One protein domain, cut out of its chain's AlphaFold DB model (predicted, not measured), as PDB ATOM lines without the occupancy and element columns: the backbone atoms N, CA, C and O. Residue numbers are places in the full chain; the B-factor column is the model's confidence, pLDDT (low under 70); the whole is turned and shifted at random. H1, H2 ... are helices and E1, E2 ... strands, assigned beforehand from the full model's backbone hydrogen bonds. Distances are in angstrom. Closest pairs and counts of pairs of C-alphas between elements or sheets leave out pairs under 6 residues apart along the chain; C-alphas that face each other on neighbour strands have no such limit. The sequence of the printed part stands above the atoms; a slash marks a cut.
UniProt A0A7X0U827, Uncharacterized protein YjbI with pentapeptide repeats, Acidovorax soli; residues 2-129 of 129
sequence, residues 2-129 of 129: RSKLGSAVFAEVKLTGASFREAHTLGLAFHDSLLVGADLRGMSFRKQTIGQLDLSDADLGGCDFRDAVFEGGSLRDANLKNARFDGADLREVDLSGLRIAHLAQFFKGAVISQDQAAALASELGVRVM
ATOM      1  N   ARG A   2       6.651   1.585 -11.379       60.44
ATOM      2  CA  ARG A   2       7.084   1.525 -12.785       60.44
ATOM      3  C   ARG A   2       8.005   0.323 -12.963       60.44
ATOM      4  O   ARG A   2       9.007   0.228 -12.253       60.44
ATOM      5  N   SER A   3       7.663  -0.592 -13.862       72.38
ATOM      6  CA  SER A   3       8.542  -1.704 -14.224       72.38
ATOM      7  C   SER A   3       9.719  -1.182 -15.060       72.38
ATOM      8  O   SER A   3       9.574  -0.293 -15.903       72.38
ATOM      9  N   LYS A   4      10.919  -1.707 -14.798       76.38
ATOM     10  CA  LYS A   4      12.095  -1.493 -15.647       76.38
ATOM     11  C   LYS A   4      12.256  -2.726 -16.524       76.38
ATOM     12  O   LYS A   4      12.536  -3.800 -16.005       76.38
ATOM     13  N   LEU A   5      12.079  -2.556 -17.828       73.69
ATOM     14  CA  LEU A   5      12.293  -3.585 -18.844       73.69
ATOM     15  C   LEU A   5      13.442  -3.123 -19.742       73.69
ATOM     16  O   LEU A   5      13.257  -2.820 -20.917       73.69
ATOM     17  N   GLY A   6      14.625  -2.986 -19.140       77.75
ATOM     18  CA  GLY A   6      15.835  -2.622 -19.868       77.75
ATOM     19  C   GLY A   6      16.384  -3.830 -20.617       77.75
ATOM     20  O   GLY A   6      16.564  -4.880 -20.004       77.75
ATOM     21  N   SER A   7      16.647  -3.677 -21.913       84.25
ATOM     22  CA  SER A   7      17.248  -4.721 -22.764       84.25
ATOM     23  C   SER A   7      16.481  -6.051 -22.824       84.25
ATOM     24  O   SER A   7      17.065  -7.084 -23.150       84.25
ATOM     25  N   ALA A   8      15.190  -6.059 -22.483       88.25
ATOM     26  CA  ALA A   8      14.370  -7.255 -22.621       88.25
ATOM     27  C   ALA A   8      14.092  -7.526 -24.105       88.25
ATOM     28  O   ALA A   8      13.838  -6.600 -24.876       88.25
ATOM     29  N   VAL A   9      14.118  -8.800 -24.487       91.12
ATOM     30  CA  VAL A   9      13.764  -9.245 -25.834       91.12
ATOM     31  C   VAL A   9      12.560 -10.162 -25.725       91.12
ATOM     32  O   VAL A   9      12.598 -11.170 -25.022       91.12
ATOM     33  N   PHE A  10      11.498  -9.793 -26.424       92.38
ATOM     34  CA  PHE A  10      10.316 -10.617 -26.618       92.38
ATOM     35  C   PHE A  10      10.356 -11.140 -28.052       92.38
ATOM     36  O   PHE A  10      10.387 -10.350 -28.991       92.38
ATOM     37  N   ALA A  11      10.419 -12.455 -28.221       95.69
ATOM     38  CA  ALA A  11      10.457 -13.099 -29.528       95.69
ATOM     39  C   ALA A  11       9.388 -14.188 -29.575       95.69
ATOM     40  O   ALA A  11       9.286 -14.958 -28.619       95.69
ATOM     41  N   GLU A  12       8.595 -14.228 -30.646       96.38
ATOM     42  CA  GLU A  12       7.577 -15.267 -30.867       96.38
ATOM     43  C   GLU A  12       6.529 -15.358 -29.737       96.38
ATOM     44  O   GLU A  12       6.040 -16.433 -29.381       96.38
ATOM     45  N   VAL A  13       6.170 -14.217 -29.135       96.88
ATOM     46  CA  VAL A  13       5.214 -14.167 -28.018       96.88
ATOM     47  C   VAL A  13       3.893 -13.507 -28.391       96.88
ATOM     48  O   VAL A  13       3.810 -12.618 -29.240       96.88
ATOM     49  N   LYS A  14       2.841 -13.902 -27.669       97.69
ATOM     50  CA  LYS A  14       1.536 -13.245 -27.711       97.69
ATOM     51  C   LYS A  14       1.380 -12.287 -26.536       97.69
ATOM     52  O   LYS A  14       1.282 -12.703 -25.386       97.69
ATOM     53  N   LEU A  15       1.310 -11.004 -26.856       95.94
ATOM     54  CA  LEU A  15       1.162  -9.870 -25.946       95.94
ATOM     55  C   LEU A  15      -0.068  -9.026 -26.324       95.94
ATOM     56  O   LEU A  15      -0.093  -7.812 -26.135       95.94
ATOM     57  N   THR A  16      -1.099  -9.674 -26.871       96.81
ATOM     58  CA  THR A  16      -2.376  -9.042 -27.224       96.81
ATOM     59  C   THR A  16      -2.952  -8.283 -26.028       96.81
ATOM     60  O   THR A  16      -3.119  -8.857 -24.951       96.81
ATOM     61  N   GLY A  17      -3.256  -6.997 -26.213       96.06
ATOM     62  CA  GLY A  17      -3.786  -6.124 -25.162       96.06
ATOM     63  C   GLY A  17      -2.804  -5.803 -24.029       96.06
ATOM     64  O   GLY A  17      -3.211  -5.213 -23.027       96.06
ATOM     65  N   ALA A  18      -1.528  -6.195 -24.136       95.31
ATOM     66  CA  ALA A  18      -0.535  -5.895 -23.112       95.31
ATOM     67  C   ALA A  18      -0.320  -4.380 -22.995       95.31
ATOM     68  O   ALA A  18      -0.317  -3.659 -23.991       95.31
ATOM     69  N   SER A  19      -0.105  -3.894 -21.772       93.38
ATOM     70  CA  SER A  19       0.207  -2.486 -21.534       93.38
ATOM     71  C   SER A  19       1.660  -2.321 -21.118       93.38
ATOM     72  O   SER A  19       2.097  -2.874 -20.108       93.38
ATOM     73  N   PHE A  20       2.385  -1.512 -21.885       90.19
ATOM     74  CA  PHE A  20       3.749  -1.070 -21.594       90.19
ATOM     75  C   PHE A  20       3.782   0.384 -21.111       90.19
ATOM     76  O   PHE A  20       4.844   1.006 -21.023       90.19
ATOM     77  N   ARG A  21       2.615   0.935 -20.759       80.69
ATOM     78  CA  ARG A  21       2.478   2.306 -20.277       80.69
ATOM     79  C   ARG A  21       3.354   2.518 -19.041       80.69
ATOM     80  O   ARG A  21       3.301   1.754 -18.082       80.69
ATOM     81  N   GLU A  22       4.139   3.592 -19.059       75.56
ATOM     82  CA  GLU A  22       5.057   3.975 -17.973       75.56
ATOM     83  C   GLU A  22       6.213   2.999 -17.690       75.56
ATOM     84  O   GLU A  22       6.961   3.211 -16.727       75.56
ATOM     85  N   ALA A  23       6.402   1.960 -18.511       81.56
ATOM     86  CA  ALA A  23       7.581   1.115 -18.418       81.56
ATOM     87  C   ALA A  23       8.820   1.896 -18.882       81.56
ATOM     88  O   ALA A  23       8.791   2.650 -19.854       81.56
ATOM     89  N   HIS A  24       9.943   1.705 -18.193       75.94
ATOM     90  CA  HIS A  24      11.233   2.146 -18.719       75.94
ATOM     91  C   HIS A  24      11.751   1.071 -19.673       75.94
ATOM     92  O   HIS A  24      12.206   0.020 -19.221       75.94
ATOM     93  N   THR A  25      11.663   1.339 -20.974       77.25
ATOM     94  CA  THR A  25      11.853   0.357 -22.056       77.25
ATOM     95  C   THR A  25      13.132   0.580 -22.864       77.25
ATOM     96  O   THR A  25      13.190   0.262 -24.051       77.25
ATOM     97  N   LEU A  26      14.169   1.176 -22.266       81.38
ATOM     98  CA  LEU A  26      15.425   1.402 -22.982       81.38
ATOM     99  C   LEU A  26      16.020   0.055 -23.427       81.38
ATOM    100  O   LEU A  26      16.325  -0.792 -22.591       81.38
ATOM    101  N   GLY A  27      16.185  -0.130 -24.737       78.12
ATOM    102  CA  GLY A  27      16.693  -1.378 -25.314       78.12
ATOM    103  C   GLY A  27      15.674  -2.520 -25.370       78.12
ATOM    104  O   GLY A  27      16.061  -3.641 -25.674       78.12
ATOM    105  N   LEU A  28      14.397  -2.261 -25.077       86.81
ATOM    106  CA  LEU A  28      13.328  -3.231 -25.301       86.81
ATOM    107  C   LEU A  28      13.194  -3.516 -26.803       86.81
ATOM    108  O   LEU A  28      13.176  -2.582 -27.609       86.81
ATOM    109  N   ALA A  29      13.086  -4.792 -27.160       89.12
ATOM    110  CA  ALA A  29      12.871  -5.229 -28.532       89.12
ATOM    111  C   ALA A  29      11.778  -6.301 -28.601       89.12
ATOM    112  O   ALA A  29      11.665  -7.151 -27.713       89.12
ATOM    113  N   PHE A  30      11.001  -6.256 -29.680       92.44
ATOM    114  CA  PHE A  30      10.022  -7.275 -30.032       92.44
ATOM    115  C   PHE A  30      10.370  -7.817 -31.413       92.44
ATOM    116  O   PHE A  30      10.672  -7.035 -32.313       92.44
ATOM    117  N   HIS A  31      10.286  -9.129 -31.576       93.75
ATOM    118  CA  HIS A  31      10.486  -9.810 -32.850       93.75
ATOM    119  C   HIS A  31       9.372 -10.840 -33.015       93.75
ATOM    120  O   HIS A  31       9.023 -11.522 -32.047       93.75
ATOM    121  N   ASP A  32       8.773 -10.914 -34.199       95.25
ATOM    122  CA  ASP A  32       7.820 -11.969 -34.570       95.25
ATOM    123  C   ASP A  32       6.691 -12.161 -33.538       95.25
ATOM    124  O   ASP A  32       6.328 -13.272 -33.159       95.25
ATOM    125  N   SER A  33       6.182 -11.057 -32.987       97.12
ATOM    126  CA  SER A  33       5.289 -11.066 -31.824       97.12
ATOM    127  C   SER A  33       3.920 -10.471 -32.141       97.12
ATOM    128  O   SER A  33       3.786  -9.523 -32.916       97.12
ATOM    129  N   LEU A  34       2.893 -10.994 -31.468       97.94
ATOM    130  CA  LEU A  34       1.522 -10.501 -31.575       97.94
ATOM    131  C   LEU A  34       1.266  -9.444 -30.501       97.94
ATOM    132  O   LEU A  34       1.114  -9.770 -29.324       97.94
ATOM    133  N   LEU A  35       1.173  -8.187 -30.914       97.69
ATOM    134  CA  LEU A  35       0.932  -7.013 -30.071       97.69
ATOM    135  C   LEU A  35      -0.425  -6.369 -30.390       97.69
ATOM    136  O   LEU A  35      -0.629  -5.181 -30.148       97.69
ATOM    137  N   VAL A  36      -1.365  -7.166 -30.904       98.38
ATOM    138  CA  VAL A  36      -2.706  -6.704 -31.280       98.38
ATOM    139  C   VAL A  36      -3.376  -6.001 -30.099       98.38
ATOM    140  O   VAL A  36      -3.469  -6.572 -29.010       98.38
ATOM    141  N   GLY A  37      -3.823  -4.762 -30.287       97.94
ATOM    142  CA  GLY A  37      -4.459  -3.966 -29.234       97.94
ATOM    143  C   GLY A  37      -3.548  -3.583 -28.060       97.94
ATOM    144  O   GLY A  37      -4.054  -3.153 -27.023       97.94
ATOM    145  N   ALA A  38      -2.228  -3.774 -28.160       97.69
ATOM    146  CA  ALA A  38      -1.299  -3.417 -27.092       97.69
ATOM    147  C   ALA A  38      -1.184  -1.893 -26.925       97.69
ATOM    148  O   ALA A  38      -1.278  -1.127 -27.882       97.69
ATOM    149  N   ASP A  39      -0.928  -1.446 -25.698       96.44
ATOM    150  CA  ASP A  39      -0.637  -0.047 -25.380       96.44
ATOM    151  C   ASP A  39       0.878   0.153 -25.296       96.44
ATOM    152  O   ASP A  39       1.514  -0.234 -24.309       96.44
ATOM    153  N   LEU A  40       1.440   0.756 -26.345       95.25
ATOM    154  CA  LEU A  40       2.873   1.010 -26.523       95.25
ATOM    155  C   LEU A  40       3.178   2.516 -26.578       95.25
ATOM    156  O   LEU A  40       4.250   2.920 -27.028       95.25
ATOM    157  N   ARG A  41       2.242   3.371 -26.150       94.56
ATOM    158  CA  ARG A  41       2.338   4.830 -26.312       94.56
ATOM    159  C   ARG A  41       3.661   5.409 -25.821       94.56
ATOM    160  O   ARG A  41       4.101   5.152 -24.700       94.56
ATOM    161  N   GLY A  42       4.242   6.284 -26.639       92.62
ATOM    162  CA  GLY A  42       5.469   7.018 -26.327       92.62
ATOM    163  C   GLY A  42       6.748   6.176 -26.345       92.62
ATOM    164  O   GLY A  42       7.804   6.685 -25.969       92.62
ATOM    165  N   MET A  43       6.681   4.909 -26.759       92.69
ATOM    166  CA  MET A  43       7.867   4.071 -26.892       92.69
ATOM    167  C   MET A  43       8.741   4.509 -28.071       92.69
ATOM    168  O   MET A  43       8.274   5.070 -29.060       92.69
ATOM    169  N   SER A  44      10.041   4.244 -27.957       92.06
ATOM    170  CA  SER A  44      11.016   4.548 -29.002       92.06
ATOM    171  C   SER A  44      11.468   3.268 -29.688       92.06
ATOM    172  O   SER A  44      12.111   2.435 -29.056       92.06
ATOM    173  N   PHE A  45      11.228   3.201 -30.992       93.62
ATOM    174  CA  PHE A  45      11.736   2.196 -31.928       93.62
ATOM    175  C   PHE A  45      12.748   2.799 -32.913       93.62
ATOM    176  O   PHE A  45      13.066   2.229 -33.956       93.62
ATOM    177  N   ARG A  46      13.247   3.998 -32.601       94.56
ATOM    178  CA  ARG A  46      14.147   4.754 -33.462       94.56
ATOM    179  C   ARG A  46      15.366   3.921 -33.872       94.56
ATOM    180  O   ARG A  46      16.088   3.437 -33.000       94.56
ATOM    181  N   LYS A  47      15.639   3.855 -35.181       95.31
ATOM    182  CA  LYS A  47      16.753   3.096 -35.788       95.31
ATOM    183  C   LYS A  47      16.740   1.585 -35.519       95.31
ATOM    184  O   LYS A  47      17.787   0.951 -35.627       95.31
ATOM    185  N   GLN A  48      15.607   1.011 -35.125       93.50
ATOM    186  CA  GLN A  48      15.495  -0.433 -34.945       93.50
ATOM    187  C   GLN A  48      15.067  -1.118 -36.242       93.50
ATOM    188  O   GLN A  48      14.314  -0.548 -37.031       93.50
ATOM    189  N   THR A  49      15.522  -2.356 -36.417       94.31
ATOM    190  CA  THR A  49      14.904  -3.308 -37.341       94.31
ATOM    191  C   THR A  49      13.761  -3.999 -36.607       94.31
ATOM    192  O   THR A  49      13.963  -4.526 -35.513       94.31
ATOM    193  N   ILE A  50      12.561  -3.956 -37.176       94.06
ATOM    194  CA  ILE A  50      11.329  -4.474 -36.588       94.06
ATOM    195  C   ILE A  50      10.835  -5.621 -37.471       94.06
ATOM    196  O   ILE A  50      10.359  -5.391 -38.581       94.06
ATOM    197  N   GLY A  51      10.965  -6.851 -36.975       94.06
ATOM    198  CA  GLY A  51      10.548  -8.061 -37.687       94.06
ATOM    199  C   GLY A  51       9.132  -8.490 -37.309       94.06
ATOM    200  O   GLY A  51       8.845  -8.661 -36.123       94.06
ATOM    201  N   GLN A  52       8.268  -8.645 -38.319       94.88
ATOM    202  CA  GLN A  52       6.958  -9.320 -38.259       94.88
ATOM    203  C   GLN A  52       6.125  -9.036 -36.991       94.88
ATOM    204  O   GLN A  52       5.583  -9.945 -36.360       94.88
ATOM    205  N   LEU A  53       6.003  -7.766 -36.595       97.56
ATOM    206  CA  LEU A  53       5.122  -7.399 -35.484       97.56
ATOM    207  C   LEU A  53       3.694  -7.194 -35.970       97.56
ATOM    208  O   LEU A  53       3.437  -6.360 -36.838       97.56
ATOM    209  N   ASP A  54       2.751  -7.900 -35.352       98.06
ATOM    210  CA  ASP A  54       1.336  -7.584 -35.518       98.06
ATOM    211  C   ASP A  54       0.932  -6.526 -34.487       98.06
ATOM    212  O   ASP A  54       0.676  -6.838 -33.323       98.06
ATOM    213  N   LEU A  55       0.911  -5.267 -34.921       97.81
ATOM    214  CA  LEU A  55       0.493  -4.100 -34.143       97.81
ATOM    215  C   LEU A  55      -0.932  -3.671 -34.523       97.81
ATOM    216  O   LEU A  55      -1.297  -2.510 -34.315       97.81
ATOM    217  N   SER A  56      -1.737  -4.582 -35.085       98.19
ATOM    218  CA  SER A  56      -3.123  -4.274 -35.435       98.19
ATOM    219  C   SER A  56      -3.888  -3.779 -34.203       98.19
ATOM    220  O   SER A  56      -3.714  -4.311 -33.108       98.19
ATOM    221  N   ASP A  57      -4.707  -2.741 -34.348       97.44
ATOM    222  CA  ASP A  57      -5.483  -2.123 -33.258       97.44
ATOM    223  C   ASP A  57      -4.650  -1.558 -32.078       97.44
ATOM    224  O   ASP A  57      -5.215  -1.137 -31.065       97.44
ATOM    225  N   ALA A  58      -3.313  -1.544 -32.156       97.69
ATOM    226  CA  ALA A  58      -2.456  -1.092 -31.060       97.69
ATOM    227  C   ALA A  58      -2.516   0.434 -30.854       97.69
ATOM    228  O   ALA A  58      -2.689   1.212 -31.797       97.69
ATOM    229  N   ASP A  59      -2.302   0.883 -29.615       96.81
ATOM    230  CA  ASP A  59      -2.116   2.301 -29.301       96.81
ATOM    231  C   ASP A  59      -0.626   2.664 -29.359       96.81
ATOM    232  O   ASP A  59       0.142   2.404 -28.429       96.81
ATOM    233  N   LEU A  60      -0.225   3.274 -30.475       95.69
ATOM    234  CA  LEU A  60       1.141   3.712 -30.778       95.69
ATOM    235  C   LEU A  60       1.284   5.237 -30.666       95.69
ATOM    236  O   LEU A  60       2.200   5.841 -31.236       95.69
ATOM    237  N   GLY A  61       0.363   5.890 -29.954       95.19
ATOM    238  CA  GLY A  61       0.347   7.339 -29.828       95.19
ATOM    239  C   GLY A  61       1.667   7.891 -29.279       95.19
ATOM    240  O   GLY A  61       2.118   7.510 -28.198       95.19
ATOM    241  N   GLY A  62       2.288   8.815 -30.012       93.94
ATOM    242  CA  GLY A  62       3.554   9.447 -29.631       93.94
ATOM    243  C   GLY A  62       4.802   8.571 -29.778       93.94
ATOM    244  O   GLY A  62       5.863   8.990 -29.321       93.94
ATOM    245  N   CYS A  63       4.702   7.380 -30.376       94.62
ATOM    246  CA  CYS A  63       5.864   6.527 -30.614       94.62
ATOM    247  C   CYS A  63       6.870   7.158 -31.588       94.62
ATOM    248  O   CYS A  63       6.501   7.871 -32.527       94.62
ATOM    249  N   ASP A  64       8.151   6.860 -31.387       94.56
ATOM    250  CA  ASP A  64       9.239   7.299 -32.263       94.56
ATOM    251  C   ASP A  64       9.735   6.137 -33.131       94.56
ATOM    252  O   ASP A  64      10.496   5.297 -32.654       94.56
ATOM    253  N   PHE A  65       9.321   6.103 -34.398       96.25
ATOM    254  CA  PHE A  65       9.749   5.139 -35.420       96.25
ATOM    255  C   PHE A  65      10.754   5.740 -36.409       96.25
ATOM    256  O   PHE A  65      10.968   5.190 -37.487       96.25
ATOM    257  N   ARG A  66      11.370   6.887 -36.096       96.69
ATOM    258  CA  ARG A  66      12.302   7.526 -37.034       96.69
ATOM    259  C   ARG A  66      13.447   6.603 -37.405       96.69
ATOM    260  O   ARG A  66      14.032   5.963 -36.530       96.69
ATOM    261  N   ASP A  67      13.802   6.594 -38.682       97.31
ATOM    262  CA  ASP A  67      14.867   5.751 -39.233       97.31
ATOM    263  C   ASP A  67      14.685   4.236 -38.941       97.31
ATOM    264  O   ASP A  67      15.657   3.488 -39.008       97.31
ATOM    265  N   ALA A  68      13.491   3.779 -38.533       97.00
ATOM    266  CA  ALA A  68      13.219   2.364 -38.283       97.00
ATOM    267  C   ALA A  68      13.010   1.611 -39.602       97.00
ATOM    268  O   ALA A  68      12.509   2.179 -40.571       97.00
ATOM    269  N   VAL A  69      13.356   0.328 -39.628       97.44
ATOM    270  CA  VAL A  69      13.172  -0.542 -40.796       97.44
ATOM    271  C   VAL A  69      12.224  -1.663 -40.413       97.44
ATOM    272  O   VAL A  69      12.537  -2.443 -39.519       97.44
ATOM    273  N   PHE A  70      11.069  -1.741 -41.068       96.94
ATOM    274  CA  PHE A  70      10.135  -2.843 -40.880       96.94
ATOM    275  C   PHE A  70      10.371  -3.922 -41.939       96.94
ATOM    276  O   PHE A  70      10.278  -3.653 -43.135       96.94
ATOM    277  N   GLU A  71      10.621  -5.146 -41.486       96.38
ATOM    278  CA  GLU A  71      10.772  -6.354 -42.313       96.38
ATOM    279  C   GLU A  71       9.471  -7.172 -42.258       96.38
ATOM    280  O   GLU A  71       9.458  -8.360 -41.924       96.38
ATOM    281  N   GLY A  72       8.344  -6.481 -42.456       95.94
ATOM    282  CA  GLY A  72       6.990  -7.024 -42.372       95.94
ATOM    283  C   GLY A  72       6.174  -6.555 -41.165       95.94
ATOM    284  O   GLY A  72       6.555  -5.639 -40.432       95.94
ATOM    285  N   GLY A  73       5.035  -7.213 -40.950       96.75
ATOM    286  CA  GLY A  73       4.099  -6.918 -39.862       96.75
ATOM    287  C   GLY A  73       2.866  -6.127 -40.299       96.75
ATOM    288  O   GLY A  73       2.606  -5.941 -41.486       96.75
ATOM    289  N   SER A  74       2.081  -5.676 -39.322       97.56
ATOM    290  CA  SER A  74       0.810  -4.980 -39.543       97.56
ATOM    291  C   SER A  74       0.682  -3.769 -38.633       97.56
ATOM    292  O   SER A  74       0.914  -3.871 -37.432       97.56
ATOM    293  N   LEU A  75       0.261  -2.638 -39.199       96.56
ATOM    294  CA  LEU A  75      -0.205  -1.446 -38.486       96.56
ATOM    295  C   LEU A  75      -1.712  -1.226 -38.692       96.56
ATOM    296  O   LEU A  75      -2.203  -0.109 -38.501       96.56
ATOM    297  N   ARG A  76      -2.449  -2.267 -39.105       95.56
ATOM    298  CA  ARG A  76      -3.869  -2.155 -39.438       95.56
ATOM    299  C   ARG A  76      -4.669  -1.575 -38.277       95.56
ATOM    300  O   ARG A  76      -4.576  -2.052 -37.151       95.56
ATOM    301  N   ASP A  77      -5.452  -0.537 -38.552       94.38
ATOM    302  CA  ASP A  77      -6.320   0.132 -37.570       94.38
ATOM    303  C   ASP A  77      -5.601   0.672 -36.306       94.38
ATOM    304  O   ASP A  77      -6.244   1.079 -35.338       94.38
ATOM    305  N   ALA A  78      -4.264   0.747 -36.305       95.69
ATOM    306  CA  ALA A  78      -3.500   1.236 -35.162       95.69
ATOM    307  C   ALA A  78      -3.720   2.740 -34.915       95.69
ATOM    308  O   ALA A  78      -3.828   3.559 -35.839       95.69
ATOM    309  N   ASN A  79      -3.707   3.154 -33.645       94.38
ATOM    310  CA  ASN A  79      -3.719   4.569 -33.288       94.38
ATOM    311  C   ASN A  79      -2.305   5.159 -33.377       94.38
ATOM    312  O   ASN A  79      -1.467   4.944 -32.504       94.38
ATOM    313  N   LEU A  80      -2.065   5.973 -34.405       94.38
ATOM    314  CA  LEU A  80      -0.757   6.572 -34.707       94.38
ATOM    315  C   LEU A  80      -0.651   8.049 -34.304       94.38
ATOM    316  O   LEU A  80       0.243   8.762 -34.763       94.38
ATOM    317  N   LYS A  81      -1.567   8.555 -33.467       93.19
ATOM    318  CA  LYS A  81      -1.612   9.979 -33.112       93.19
ATOM    319  C   LYS A  81      -0.270  10.464 -32.554       93.19
ATOM    320  O   LYS A  81       0.181   9.991 -31.516       93.19
ATOM    321  N   ASN A  82       0.323  11.473 -33.188       93.25
ATOM    322  CA  ASN A  82       1.628  12.052 -32.834       93.25
ATOM    323  C   ASN A  82       2.825  11.089 -32.956       93.25
ATOM    324  O   ASN A  82       3.908  11.427 -32.477       93.25
ATOM    325  N   ALA A  83       2.655   9.911 -33.560       95.31
ATOM    326  CA  ALA A  83       3.782   9.047 -33.874       95.31
ATOM    327  C   ALA A  83       4.667   9.691 -34.955       95.31
ATOM    328  O   ALA A  83       4.209  10.530 -35.737       95.31
ATOM    329  N   ARG A  84       5.948   9.318 -34.985       95.31
ATOM    330  CA  ARG A  84       6.936   9.875 -35.916       95.31
ATOM    331  C   ARG A  84       7.555   8.788 -36.771       95.31
ATOM    332  O   ARG A  84       8.182   7.892 -36.222       95.31
ATOM    333  N   PHE A  85       7.461   8.933 -38.088       96.88
ATOM    334  CA  PHE A  85       8.015   7.981 -39.054       96.88
ATOM    335  C   PHE A  85       9.050   8.618 -39.998       96.88
ATOM    336  O   PHE A  85       9.300   8.086 -41.075       96.88
ATOM    337  N   ASP A  86       9.653   9.760 -39.634       95.75
ATOM    338  CA  ASP A  86      10.663  10.410 -40.482       95.75
ATOM    339  C   ASP A  86      11.796   9.413 -40.822       95.75
ATOM    340  O   ASP A  86      12.482   8.929 -39.920       95.75
ATOM    341  N   GLY A  87      11.988   9.094 -42.107       96.81
ATOM    342  CA  GLY A  87      13.013   8.152 -42.573       96.81
ATOM    343  C   GLY A  87      12.709   6.670 -42.325       96.81
ATOM    344  O   GLY A  87      13.585   5.845 -42.562       96.81
ATOM    345  N   ALA A  88      11.515   6.321 -41.837       97.81
ATOM    346  CA  ALA A  88      11.139   4.929 -41.614       97.81
ATOM    347  C   ALA A  88      10.892   4.192 -42.940       97.81
ATOM    348  O   ALA A  88      10.276   4.748 -43.850       97.81
ATOM    349  N   ASP A  89      11.315   2.936 -43.030       98.06
ATOM    350  CA  ASP A  89      10.994   2.043 -44.141       98.06
ATOM    351  C   ASP A  89       9.825   1.134 -43.757       98.06
ATOM    352  O   ASP A  89       9.937   0.320 -42.842       98.06
ATOM    353  N   LEU A  90       8.695   1.313 -44.440       96.81
ATOM    354  CA  LEU A  90       7.433   0.629 -44.175       96.81
ATOM    355  C   LEU A  90       6.989  -0.240 -45.353       96.81
ATOM    356  O   LEU A  90       5.850  -0.698 -45.358       96.81
ATOM    357  N   ARG A  91       7.845  -0.463 -46.361       97.50
ATOM    358  CA  ARG A  91       7.463  -1.091 -47.642       97.50
ATOM    359  C   ARG A  91       6.818  -2.474 -47.508       97.50
ATOM    360  O   ARG A  91       6.051  -2.852 -48.389       97.50
ATOM    361  N   GLU A  92       7.106  -3.197 -46.428       96.38
ATOM    362  CA  GLU A  92       6.593  -4.551 -46.168       96.38
ATOM    363  C   GLU A  92       5.475  -4.606 -45.110       96.38
ATOM    364  O   GLU A  92       5.022  -5.686 -44.744       96.38
ATOM    365  N   VAL A  93       5.006  -3.461 -44.608       96.06
ATOM    366  CA  VAL A  93       4.000  -3.403 -43.534       96.06
ATOM    367  C   VAL A  93       2.580  -3.392 -44.098       96.06
ATOM    368  O   VAL A  93       2.275  -2.650 -45.028       96.06
ATOM    369  N   ASP A  94       1.652  -4.134 -43.504       95.62
ATOM    370  CA  ASP A  94       0.231  -3.933 -43.797       95.62
ATOM    371  C   ASP A  94      -0.243  -2.592 -43.204       95.62
ATOM    372  O   ASP A  94      -0.311  -2.415 -41.986       95.62
ATOM    373  N   LEU A  95      -0.544  -1.632 -44.083       93.25
ATOM    374  CA  LEU A  95      -1.056  -0.301 -43.739       93.25
ATOM    375  C   LEU A  95      -2.572  -0.175 -43.970       93.25
ATOM    376  O   LEU A  95      -3.102   0.937 -43.928       93.25
ATOM    377  N   SER A  96      -3.274  -1.275 -44.254       89.81
ATOM    378  CA  SER A  96      -4.723  -1.260 -44.469       89.81
ATOM    379  C   SER A  96      -5.474  -0.687 -43.259       89.81
ATOM    380  O   SER A  96      -4.981  -0.678 -42.134       89.81
ATOM    381  N   GLY A  97      -6.659  -0.115 -43.480       87.38
ATOM    382  CA  GLY A  97      -7.455   0.513 -42.411       87.38
ATOM    383  C   GLY A  97      -6.917   1.863 -41.907       87.38
ATOM    384  O   GLY A  97      -7.663   2.650 -41.314       87.38
ATOM    385  N   LEU A  98      -5.658   2.210 -42.200       88.44
ATOM    386  CA  LEU A  98      -5.132   3.540 -41.915       88.44
ATOM    387  C   LEU A  98      -5.698   4.561 -42.894       88.44
ATOM    388  O   LEU A  98      -5.480   4.503 -44.097       88.44
ATOM    389  N   ARG A  99      -6.365   5.579 -42.354       83.38
ATOM    390  CA  ARG A  99      -6.907   6.671 -43.166       83.38
ATOM    391  C   ARG A  99      -5.790   7.563 -43.687       83.38
ATOM    392  O   ARG A  99      -4.962   8.039 -42.903       83.38
ATOM    393  N   ILE A 100      -5.861   7.939 -44.963       81.69
ATOM    394  CA  ILE A 100      -4.893   8.848 -45.601       81.69
ATOM    395  C   ILE A 100      -4.654  10.162 -44.827       81.69
ATOM    396  O   ILE A 100      -3.535  10.673 -44.773       81.69
ATOM    397  N   ALA A 101      -5.685  10.684 -44.151       80.81
ATOM    398  CA  ALA A 101      -5.596  11.892 -43.327       80.81
ATOM    399  C   ALA A 101      -4.636  11.747 -42.129       80.81
ATOM    400  O   ALA A 101      -4.049  12.739 -41.694       80.81
ATOM    401  N   HIS A 102      -4.476  10.532 -41.592       77.38
ATOM    402  CA  HIS A 102      -3.506  10.232 -40.538       77.38
ATOM    403  C   HIS A 102      -2.095  10.095 -41.116       77.38
ATOM    404  O   HIS A 102      -1.141  10.635 -40.554       77.38
ATOM    405  N   LEU A 103      -1.964   9.442 -42.273       79.12
ATOM    406  CA  LEU A 103      -0.671   9.246 -42.929       79.12
ATOM    407  C   LEU A 103      -0.023  10.580 -43.304       79.12
ATOM    408  O   LEU A 103       1.144  10.805 -42.993       79.12
ATOM    409  N   ALA A 104      -0.793  11.513 -43.866       79.25
ATOM    410  CA  ALA A 104      -0.291  12.836 -44.240       79.25
ATOM    411  C   ALA A 104       0.358  13.603 -43.069       79.25
ATOM    412  O   ALA A 104       1.250  14.423 -43.288       79.25
ATOM    413  N   GLN A 105      -0.074  13.344 -41.829       80.88
ATOM    414  CA  GLN A 105       0.442  14.018 -40.636       80.88
ATOM    415  C   GLN A 105       1.663  13.315 -40.038       80.88
ATOM    416  O   GLN A 105       2.599  13.988 -39.610       80.88
ATOM    417  N   PHE A 106       1.658  11.979 -39.997       85.06
ATOM    418  CA  PHE A 106       2.625  11.210 -39.202       85.06
ATOM    419  C   PHE A 106       3.684  10.481 -40.049       85.06
ATOM    420  O   PHE A 106       4.768  10.193 -39.546       85.06
ATOM    421  N   PHE A 107       3.416  10.237 -41.338       87.62
ATOM    422  CA  PHE A 107       4.262   9.441 -42.247       87.62
ATOM    423  C   PHE A 107       5.163  10.306 -43.131       87.62
ATOM    424  O   PHE A 107       5.733   9.840 -44.117       87.62
ATOM    425  N   LYS A 108       5.307  11.593 -42.806       88.44
ATOM    426  CA  LYS A 108       6.166  12.486 -43.577       88.44
ATOM    427  C   LYS A 108       7.601  11.946 -43.588       88.44
ATOM    428  O   LYS A 108       8.234  11.829 -42.546       88.44
ATOM    429  N   GLY A 109       8.113  11.661 -44.784       91.44
ATOM    430  CA  GLY A 109       9.462  11.130 -44.977       91.44
ATOM    431  C   GLY A 109       9.600   9.623 -44.751       91.44
ATOM    432  O   GLY A 109      10.723   9.135 -44.813       91.44
ATOM    433  N   ALA A 110       8.506   8.901 -44.500       95.50
ATOM    434  CA  ALA A 110       8.506   7.444 -44.530       95.50
ATOM    435  C   ALA A 110       8.525   6.935 -45.979       95.50
ATOM    436  O   ALA A 110       8.023   7.594 -46.896       95.50
ATOM    437  N   VAL A 111       9.084   5.746 -46.178       96.94
ATOM    438  CA  VAL A 111       9.109   5.038 -47.457       96.94
ATOM    439  C   VAL A 111       8.026   3.964 -47.437       96.94
ATOM    440  O   VAL A 111       7.992   3.135 -46.533       96.94
ATOM    441  N   ILE A 112       7.154   3.975 -48.444       95.38
ATOM    442  CA  ILE A 112       6.100   2.976 -48.664       95.38
ATOM    443  C   ILE A 112       6.277   2.326 -50.041       95.38
ATOM    444  O   ILE A 112       6.939   2.885 -50.920       95.38
ATOM    445  N   SER A 113       5.726   1.132 -50.231       95.94
ATOM    446  CA  SER A 113       5.765   0.396 -51.493       95.94
ATOM    447  C   SER A 113       4.768   0.957 -52.511       95.94
ATOM    448  O   SER A 113       3.865   1.732 -52.183       95.94
ATOM    449  N   GLN A 114       4.927   0.553 -53.774       94.12
ATOM    450  CA  GLN A 114       4.004   0.929 -54.846       94.12
ATOM    451  C   GLN A 114       2.580   0.427 -54.571       94.12
ATOM    452  O   GLN A 114       1.626   1.168 -54.797       94.12
ATOM    453  N   ASP A 115       2.440  -0.782 -54.026       92.69
ATOM    454  CA  ASP A 115       1.141  -1.376 -53.702       92.69
ATOM    455  C   ASP A 115       0.437  -0.603 -52.584       92.69
ATOM    456  O   ASP A 115      -0.752  -0.298 -52.683       92.69
ATOM    457  N   GLN A 116       1.185  -0.193 -51.554       93.25
ATOM    458  CA  GLN A 116       0.668   0.676 -50.496       93.25
ATOM    459  C   GLN A 116       0.231   2.030 -51.063       93.25
ATOM    460  O   GLN A 116      -0.868   2.497 -50.774       93.25
ATOM    461  N   ALA A 117       1.050   2.653 -51.916       91.50
ATOM    462  CA  ALA A 117       0.686   3.911 -52.561       91.50
ATOM    463  C   ALA A 117      -0.582   3.768 -53.429       91.50
ATOM    464  O   ALA A 117      -1.444   4.648 -53.405       91.50
ATOM    465  N   ALA A 118      -0.729   2.652 -54.148       91.88
ATOM    466  CA  ALA A 118      -1.907   2.355 -54.958       91.88
ATOM    467  C   ALA A 118      -3.167   2.125 -54.113       91.88
ATOM    468  O   ALA A 118      -4.241   2.622 -54.470       91.88
ATOM    469  N   ALA A 119      -3.044   1.435 -52.976       89.19
ATOM    470  CA  ALA A 119      -4.135   1.256 -52.025       89.19
ATOM    471  C   ALA A 119      -4.625   2.608 -51.481       89.19
ATOM    472  O   ALA A 119      -5.820   2.894 -51.527       89.19
ATOM    473  N   LEU A 120      -3.703   3.488 -51.081       87.81
ATOM    474  CA  LEU A 120      -4.034   4.828 -50.583       87.81
ATOM    475  C   LEU A 120      -4.659   5.721 -51.656       87.81
ATOM    476  O   LEU A 120      -5.610   6.452 -51.387       87.81
ATOM    477  N   ALA A 121      -4.153   5.660 -52.886       88.81
ATOM    478  CA  ALA A 121      -4.750   6.376 -54.006       88.81
ATOM    479  C   ALA A 121      -6.177   5.869 -54.295       88.81
ATOM    480  O   ALA A 121      -7.081   6.666 -54.547       88.81
ATOM    481  N   SER A 122      -6.413   4.562 -54.167       88.00
ATOM    482  CA  SER A 122      -7.744   3.972 -54.348       88.00
ATOM    483  C   SER A 122      -8.763   4.483 -53.322       88.00
ATOM    484  O   SER A 122      -9.929   4.663 -53.675       88.00
ATOM    485  N   GLU A 123      -8.347   4.813 -52.092       86.12
ATOM    486  CA  GLU A 123      -9.223   5.444 -51.084       86.12
ATOM    487  C   GLU A 123      -9.727   6.833 -51.504       86.12
ATOM    488  O   GLU A 123     -10.800   7.265 -51.081       86.12
ATOM    489  N   LEU A 124      -8.984   7.529 -52.367       87.12
ATOM    490  CA  LEU A 124      -9.398   8.810 -52.945       87.12
ATOM    491  C   LEU A 124     -10.350   8.639 -54.142       87.12
ATOM    492  O   LEU A 124     -10.744   9.628 -54.759       87.12
ATOM    493  N   GLY A 125     -10.706   7.401 -54.500       89.31
ATOM    494  CA  GLY A 125     -11.529   7.090 -55.666       89.31
ATOM    495  C   GLY A 125     -10.785   7.203 -57.001       89.31
ATOM    496  O   GLY A 125     -11.430   7.230 -58.051       89.31
ATOM    497  N   VAL A 126      -9.448   7.267 -56.989       89.62
ATOM    498  CA  VAL A 126      -8.623   7.283 -58.206       89.62
ATOM    499  C   VAL A 126      -8.030   5.900 -58.481       89.62
ATOM    500  O   VAL A 126      -7.790   5.125 -57.561       89.62
ATOM    501  N   ARG A 127      -7.796   5.563 -59.755       87.00
ATOM    502  CA  ARG A 127      -7.156   4.294 -60.146       87.00
ATOM    503  C   ARG A 127      -5.683   4.515 -60.459       87.00
ATOM    504  O   ARG A 127      -5.354   5.435 -61.205       87.00
ATOM    505  N   VAL A 128      -4.833   3.636 -59.940       86.69
ATOM    506  CA  VAL A 128      -3.419   3.529 -60.322       86.69
ATOM    507  C   VAL A 128      -3.307   2.435 -61.387       86.69
ATOM    508  O   VAL A 128      -3.910   1.374 -61.224       86.69
ATOM    509  N   MET A 129      -2.629   2.729 -62.500       81.69
ATOM    510  CA  MET A 129      -2.439   1.837 -63.656       81.69
ATOM    511  C   MET A 129      -0.963   1.517 -63.853       81.69
ATOM    512  O   MET A 129      -0.137   2.379 -63.474       81.69
TER     513      MET A 129
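Overview. This is residues 2 to 129 of the 129 residues of the protein "Uncharacterized protein YjbI with pentapeptide repeats" of Acidovorax soli (UniProt A0A7X0U827). With little regular structure, the chain winds in stacked turns along a rod, a solenoid with E1, E2, E3 and E4 in a row on one side and H1 and H2 towards its last turns. The 128 printed residues have four named strands, which form two parallel sheets of two strands, E1-E2 and E3-E4, and after them two named helices, H1 and H2; the class is mixed, with only 35 of the 128 residues in named elements. It is compact, with a radius of gyration of the C-alphas of 14.4 A and spans of 49 by 24 by 21 A.

Along the chain. E3, residues 49 to 54, is 14.3 A long; E4 is residues 69 to 74, 13.2 A. E1, residues 9 to 11, begins at C-alpha 9 (13.764, -9.245, -25.834); E2 is residues 29 to 31. H1 is residues 100 to 106; H2, residues 114 to 123, 14.5 A, ends at C-alpha 123 (-9.223, 5.444, -51.084).

Arrangement. E3 and E4 are parallel at 1 degrees, N 50 and O 69 2.8 A apart. E1 and E2 are parallel at 11 degrees, N 10 and O 29 2.9 A apart. The closest C-alphas of E2 and E3, His 31 and Gly 51, are 5.1 A apart. H1 and H2 are close but not clearly touching, closest C-alphas Ile 100 and Leu 120, 6.5 A. Every O i to N i+4 pair is within hydrogen-bond range in H2, 2 of 3 in H1.

Size, cuts and confidence. The farthest C-alphas, Arg 2 and Met 129, are 51.8 A apart. The printed part has no cut; the links from E1 to H1 are long. Residue 2 is under pLDDT 70.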